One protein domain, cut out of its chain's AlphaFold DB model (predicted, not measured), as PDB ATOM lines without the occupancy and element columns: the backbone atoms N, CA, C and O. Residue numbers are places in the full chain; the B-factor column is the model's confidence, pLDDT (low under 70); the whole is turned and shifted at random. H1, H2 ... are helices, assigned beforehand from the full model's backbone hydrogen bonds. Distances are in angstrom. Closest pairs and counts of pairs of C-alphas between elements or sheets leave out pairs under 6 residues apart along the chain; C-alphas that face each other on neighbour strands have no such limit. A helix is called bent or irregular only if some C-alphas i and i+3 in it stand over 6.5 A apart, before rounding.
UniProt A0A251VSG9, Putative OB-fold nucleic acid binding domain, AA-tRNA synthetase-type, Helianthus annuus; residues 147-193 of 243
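Overview. This is residues 147 to 193 of the 243 residues of the protein "Putative OB-fold nucleic acid binding domain, AA-tRNA synthetase-type" of Helianthus annuus (UniProt A0A251VSG9). One long helix, H2, runs as an arm from a small looped head, residues 147 to 167, that holds the short helix H1. The arm makes most of the length, and residues 176 to 184 and 186 to 192 stick out free. The 47 printed residues, all helix by class, hold H1 then H2 and no named strand. The whole is extended, with a radius of gyration of the C-alphas of 15.3 A and spans of 47 by 16 by 13 A.

Along the chain. Find C-alpha 168 at (168.824, 244.052, 231.976); from there H2, residues 168 to 190, runs 32.9 A to C-alpha 190 at (161.038, 233.615, 201.804). Look back to C-alpha 154 at (159.460, 250.265, 234.691) for H1, residues 154 to 160, 10.4 A long. H1 is neither bent nor irregular, but only just: C-alphas 156 and 159 are 6.1 A apart.

Arrangement. H2 and H1 are apart, with no C-alpha of the one within 8 A of the other. In H2 every O i to N i+4 pair is within hydrogen-bond range; in H1 1 of 3 is, beside 4 of 4 O i to N i+3 pairs.

Size, cuts and confidence. The farthest C-alphas, of Thr 150 and Gly 192, are 47.9 A apart. The link from H1 to H2 is short, with 7 residues. The printed part has no cut, and no printed residue is under 70 in pLDDT.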
ATOM      1  N   LEU A 147     170.622 255.933 237.032       85.19
ATOM      2  CA  LEU A 147     170.467 254.482 237.149       85.19
ATOM      3  C   LEU A 147     171.274 253.946 238.345       85.19
ATOM      4  O   LEU A 147     172.462 253.641 238.191       85.19
ATOM      5  N   PRO A 148     170.651 253.785 239.528       80.62
ATOM      6  CA  PRO A 148     171.291 253.142 240.666       80.62
ATOM      7  C   PRO A 148     171.559 251.653 240.407       80.62
ATOM      8  O   PRO A 148     171.009 251.026 239.501       80.62
ATOM      9  N   LYS A 149     172.389 251.052 241.270       77.31
ATOM     10  CA  LYS A 149     172.705 249.611 241.247       77.31
ATOM     11  C   LYS A 149     171.542 248.722 241.736       77.31
ATOM     12  O   LYS A 149     171.655 247.498 241.687       77.31
ATOM     13  N   THR A 150     170.459 249.315 242.235       83.12
ATOM     14  CA  THR A 150     169.276 248.627 242.768       83.12
ATOM     15  C   THR A 150     168.261 248.296 241.672       83.12
ATOM     16  O   THR A 150     168.358 248.751 240.531       83.12
ATOM     17  N   ARG A 151     167.268 247.464 242.006       81.25
ATOM     18  CA  ARG A 151     166.163 247.162 241.091       81.25
ATOM     19  C   ARG A 151     165.316 248.418 240.879       81.25
ATOM     20  O   ARG A 151     164.841 249.011 241.841       81.25
ATOM     21  N   LEU A 152     165.100 248.768 239.616       86.75
ATOM     22  CA  LEU A 152     164.270 249.893 239.195       86.75
ATOM     23  C   LEU A 152     162.896 249.412 238.725       86.75
ATOM     24  O   LEU A 152     162.772 248.318 238.165       86.75
ATOM     25  N   THR A 153     161.876 250.241 238.932       89.81
ATOM     26  CA  THR A 153     160.539 250.041 238.361       89.81
ATOM     27  C   THR A 153     160.519 250.461 236.890       89.81
ATOM     28  O   THR A 153     161.345 251.260 236.438       89.81
ATOM     29  N   LEU A 154     159.584 249.914 236.110       87.94
ATOM     30  CA  LEU A 154     159.460 250.265 234.691       87.94
ATOM     31  C   LEU A 154     158.938 251.700 234.513       87.94
ATOM     32  O   LEU A 154     159.258 252.352 233.518       87.94
ATOM     33  N   GLU A 155     158.183 252.187 235.494       91.06
ATOM     34  CA  GLU A 155     157.626 253.533 235.587       91.06
ATOM     35  C   GLU A 155     158.730 254.570 235.752       91.06
ATOM     36  O   GLU A 155     158.719 255.541 235.015       91.06
ATOM     37  N   PHE A 156     159.720 254.334 236.623       89.50
ATOM     38  CA  PHE A 156     160.869 255.234 236.785       89.50
ATOM     39  C   PHE A 156     161.725 255.297 235.517       89.50
ATOM     40  O   PHE A 156     162.201 256.352 235.105       89.50
ATOM     41  N   LEU A 157     161.901 254.150 234.849       88.06
ATOM     42  CA  LEU A 157     162.641 254.104 233.593       88.06
ATOM     43  C   LEU A 157     161.991 255.020 232.541       88.06
ATOM     44  O   LEU A 157     162.730 255.654 231.785       88.06
ATOM     45  N   ARG A 158     160.646 255.140 232.546       89.19
ATOM     46  CA  ARG A 158     159.884 256.399 232.336       89.19
ATOM     47  C   ARG A 158     160.650 257.619 231.846       89.19
ATOM     48  O   ARG A 158     160.690 257.952 230.661       89.19
ATOM     49  N   ASP A 159     161.319 258.221 232.800       91.50
ATOM     50  CA  ASP A 159     161.826 259.574 232.672       91.50
ATOM     51  C   ASP A 159     163.183 259.591 231.953       91.50
ATOM     52  O   ASP A 159     163.596 260.597 231.384       91.50
ATOM     53  N   TYR A 160     163.842 258.430 231.867       89.31
ATOM     54  CA  TYR A 160     165.176 258.256 231.292       89.31
ATOM     55  C   TYR A 160     165.168 257.297 230.096       89.31
ATOM     56  O   TYR A 160     165.919 256.317 230.055       89.31
ATOM     57  N   VAL A 161     164.324 257.580 229.092       88.50
ATOM     58  CA  VAL A 161     164.127 256.748 227.878       88.50
ATOM     59  C   VAL A 161     165.448 256.335 227.219       88.50
ATOM     60  O   VAL A 161     165.628 255.171 226.866       88.50
ATOM     61  N   HIS A 162     166.387 257.273 227.111       88.19
ATOM     62  CA  HIS A 162     167.687 257.081 226.467       88.19
ATOM     63  C   HIS A 162     168.622 256.119 227.228       88.19
ATOM     64  O   HIS A 162     169.501 255.513 226.618       88.19
ATOM     65  N   LEU A 163     168.425 255.921 228.539       88.44
ATOM     66  CA  LEU A 163     169.238 255.013 229.359       88.44
ATOM     67  C   LEU A 163     168.575 253.657 229.606       88.44
ATOM     68  O   LEU A 163     169.267 252.699 229.960       88.44
ATOM     69  N   ARG A 164     167.259 253.526 229.386       89.00
ATOM     70  CA  ARG A 164     166.535 252.264 229.622       89.00
ATOM     71  C   ARG A 164     167.170 251.050 228.946       89.00
ATOM     72  O   ARG A 164     167.266 250.027 229.630       89.00
ATOM     73  N   PRO A 165     167.639 251.112 227.679       88.38
ATOM     74  CA  PRO A 165     168.240 249.955 227.012       88.38
ATOM     75  C   PRO A 165     169.478 249.399 227.723       88.38
ATOM     76  O   PRO A 165     169.850 248.259 227.473       88.38
ATOM     77  N   ARG A 166     170.095 250.159 228.640       88.50
ATOM     78  CA  ARG A 166     171.238 249.709 229.449       88.50
ATOM     79  C   ARG A 166     170.831 248.845 230.648       88.50
ATOM     80  O   ARG A 166     171.689 248.262 231.316       88.50
ATOM     81  N   THR A 167     169.538 248.745 230.952       89.12
ATOM     82  CA  THR A 167     169.005 247.874 232.014       89.12
ATOM     83  C   THR A 167     168.772 246.455 231.503       89.12
ATOM     84  O   THR A 167     168.482 246.242 230.329       89.12
ATOM     85  N   ASN A 168     168.871 245.459 232.387       89.12
ATOM     86  CA  ASN A 168     168.824 244.052 231.976       89.12
ATOM     87  C   ASN A 168     167.482 243.701 231.310       89.12
ATOM     88  O   ASN A 168     167.482 243.161 230.205       89.12
ATOM     89  N   THR A 169     166.359 244.088 231.921       89.94
ATOM     90  CA  THR A 169     165.012 243.791 231.412       89.94
ATOM     91  C   THR A 169     164.744 244.440 230.056       89.94
ATOM     92  O   THR A 169     164.363 243.756 229.111       89.94
ATOM     93  N   ILE A 170     164.980 245.750 229.922       91.38
ATOM     94  CA  ILE A 170     164.695 246.463 228.669       91.38
ATOM     95  C   ILE A 170     165.664 246.033 227.563       91.38
ATOM     96  O   ILE A 170     165.236 245.878 226.422       91.38
ATOM     97  N   SER A 171     166.936 245.756 227.886       90.94
ATOM     98  CA  SER A 171     167.887 245.199 226.912       90.94
ATOM     99  C   SER A 171     167.438 243.830 226.385       90.94
ATOM    100  O   SER A 171     167.558 243.555 225.194       90.94
ATOM    101  N   ALA A 172     166.875 242.974 227.249       91.38
ATOM    102  CA  ALA A 172     166.361 241.667 226.854       91.38
ATOM    103  C   ALA A 172     165.145 241.805 225.932       91.38
ATOM    104  O   ALA A 172     165.117 241.185 224.872       91.38
ATOM    105  N   ILE A 173     164.198 242.679 226.284       93.06
ATOM    106  CA  ILE A 173     163.035 242.985 225.440       93.06
ATOM    107  C   ILE A 173     163.484 243.521 224.076       93.06
ATOM    108  O   ILE A 173     162.958 243.092 223.053       93.06
ATOM    109  N   ALA A 174     164.479 244.412 224.036       91.75
ATOM    110  CA  ALA A 174     165.010 244.947 222.784       91.75
ATOM    111  C   ALA A 174     165.620 243.848 221.895       91.75
ATOM    112  O   ALA A 174     165.330 243.804 220.699       91.75
ATOM    113  N   ARG A 175     166.400 242.919 222.469       90.69
ATOM    114  CA  ARG A 175     166.962 241.772 221.730       90.69
ATOM    115  C   ARG A 175     165.874 240.828 221.210       90.69
ATOM    116  O   ARG A 175     165.938 240.427 220.052       90.69
ATOM    117  N   ILE A 176     164.864 240.521 222.027       94.06
ATOM    118  CA  ILE A 176     163.716 239.691 221.624       94.06
ATOM    119  C   ILE A 176     162.945 240.369 220.489       94.06
ATOM    120  O   ILE A 176     162.682 239.741 219.470       94.06
ATOM    121  N   ARG A 177     162.635 241.664 220.623       94.00
ATOM    122  CA  ARG A 177     161.946 242.441 219.584       94.00
ATOM    123  C   ARG A 177     162.714 242.418 218.265       94.00
ATOM    124  O   ARG A 177     162.097 242.235 217.222       94.00
ATOM    125  N   ASN A 178     164.037 242.574 218.316       93.94
ATOM    126  CA  ASN A 178     164.890 242.473 217.137       93.94
ATOM    127  C   ASN A 178     164.809 241.082 216.491       93.94
ATOM    128  O   ASN A 178     164.590 240.984 215.288       93.94
ATOM    129  N   ALA A 179     164.938 240.015 217.285       93.81
ATOM    130  CA  ALA A 179     164.864 238.643 216.783       93.81
ATOM    131  C   ALA A 179     163.496 238.326 216.155       93.81
ATOM    132  O   ALA A 179     163.439 237.740 215.078       93.81
ATOM    133  N   LEU A 180     162.404 238.766 216.789       95.44
ATOM    134  CA  LEU A 180     161.047 238.595 216.273       95.44
ATOM    135  C   LEU A 180     160.832 239.367 214.972       95.44
ATOM    136  O   LEU A 180     160.349 238.791 214.006       95.44
ATOM    137  N   ALA A 181     161.226 240.643 214.917       93.44
ATOM    138  CA  ALA A 181     161.112 241.437 213.695       93.44
ATOM    139  C   ALA A 181     161.899 240.791 212.546       93.44
ATOM    140  O   ALA A 181     161.363 240.605 211.454       93.44
ATOM    141  N   TYR A 182     163.140 240.380 212.814       94.25
ATOM    142  CA  TYR A 182     163.974 239.688 211.840       94.25
ATOM    143  C   TYR A 182     163.325 238.388 211.339       94.25
ATOM    144  O   TYR A 182     163.253 238.167 210.129       94.25
ATOM    145  N   ALA A 183     162.814 237.551 212.245       95.06
ATOM    146  CA  ALA A 183     162.149 236.297 211.898       95.06
ATOM    147  C   ALA A 183     160.895 236.530 211.043       95.06
ATOM    148  O   ALA A 183     160.726 235.866 210.022       95.06
ATOM    149  N   THR A 184     160.066 237.512 211.408       93.44
ATOM    150  CA  THR A 184     158.867 237.893 210.652       93.44
ATOM    151  C   THR A 184     159.221 238.337 209.237       93.44
ATOM    152  O   THR A 184     158.679 237.800 208.272       93.44
ATOM    153  N   HIS A 185     160.166 239.270 209.084       91.88
ATOM    154  CA  HIS A 185     160.583 239.729 207.757       91.88
ATOM    155  C   HIS A 185     161.191 238.596 206.932       91.88
ATOM    156  O   HIS A 185     160.860 238.447 205.762       91.88
ATOM    157  N   THR A 186     162.024 237.756 207.545       94.31
ATOM    158  CA  THR A 186     162.637 236.610 206.866       94.31
ATOM    159  C   THR A 186     161.589 235.614 206.383       94.31
ATOM    160  O   THR A 186     161.692 235.119 205.263       94.31
ATOM    161  N   PHE A 187     160.575 235.324 207.200       95.38
ATOM    162  CA  PHE A 187     159.476 234.444 206.820       95.38
ATOM    163  C   PHE A 187     158.745 234.983 205.587       95.38
ATOM    164  O   PHE A 187     158.643 234.275 204.591       95.38
ATOM    165  N   PHE A 188     158.298 236.238 205.615       93.75
ATOM    166  CA  PHE A 188     157.549 236.830 204.506       93.75
ATOM    167  C   PHE A 188     158.384 236.945 203.224       93.75
ATOM    168  O   PHE A 188     157.914 236.562 202.155       93.75
ATOM    169  N   GLN A 189     159.649 237.353 203.329       93.88
ATOM    170  CA  GLN A 189     160.547 237.434 202.172       93.88
ATOM    171  C   GLN A 189     160.775 236.061 201.519       93.88
ATOM    172  O   GLN A 189     160.753 235.946 200.297       93.88
ATOM    173  N   LYS A 190     160.913 234.992 202.319       95.12
ATOM    174  CA  LYS A 190     161.038 233.615 201.804       95.12
ATOM    175  C   LYS A 190     159.801 233.121 201.048       95.12
ATOM    176  O   LYS A 190     159.927 232.193 200.260       95.12
ATOM    177  N   HIS A 191     158.638 233.726 201.276       94.94
ATOM    178  CA  HIS A 191     157.385 233.383 200.599       94.94
ATOM    179  C   HIS A 191     157.012 234.391 199.496       94.94
ATOM    180  O   HIS A 191     155.878 234.392 199.032       94.94
ATOM    181  N   GLY A 192     157.944 235.257 199.077       91.50
ATOM    182  CA  GLY A 192     157.734 236.197 197.969       91.50
ATOM    183  C   GLY A 192     156.965 237.470 198.331       91.50
ATOM    184  O   GLY A 192     156.625 238.249 197.444       91.50
ATOM    185  N   PHE A 193     156.703 237.723 199.616       92.88
ATOM    186  CA  PHE A 193     156.070 238.968 200.043       92.88
ATOM    187  C   PHE A 193     157.086 240.113 200.063       92.88
ATOM    188  O   PHE A 193     158.170 240.000 200.635       92.88
TER     189      PHE A 193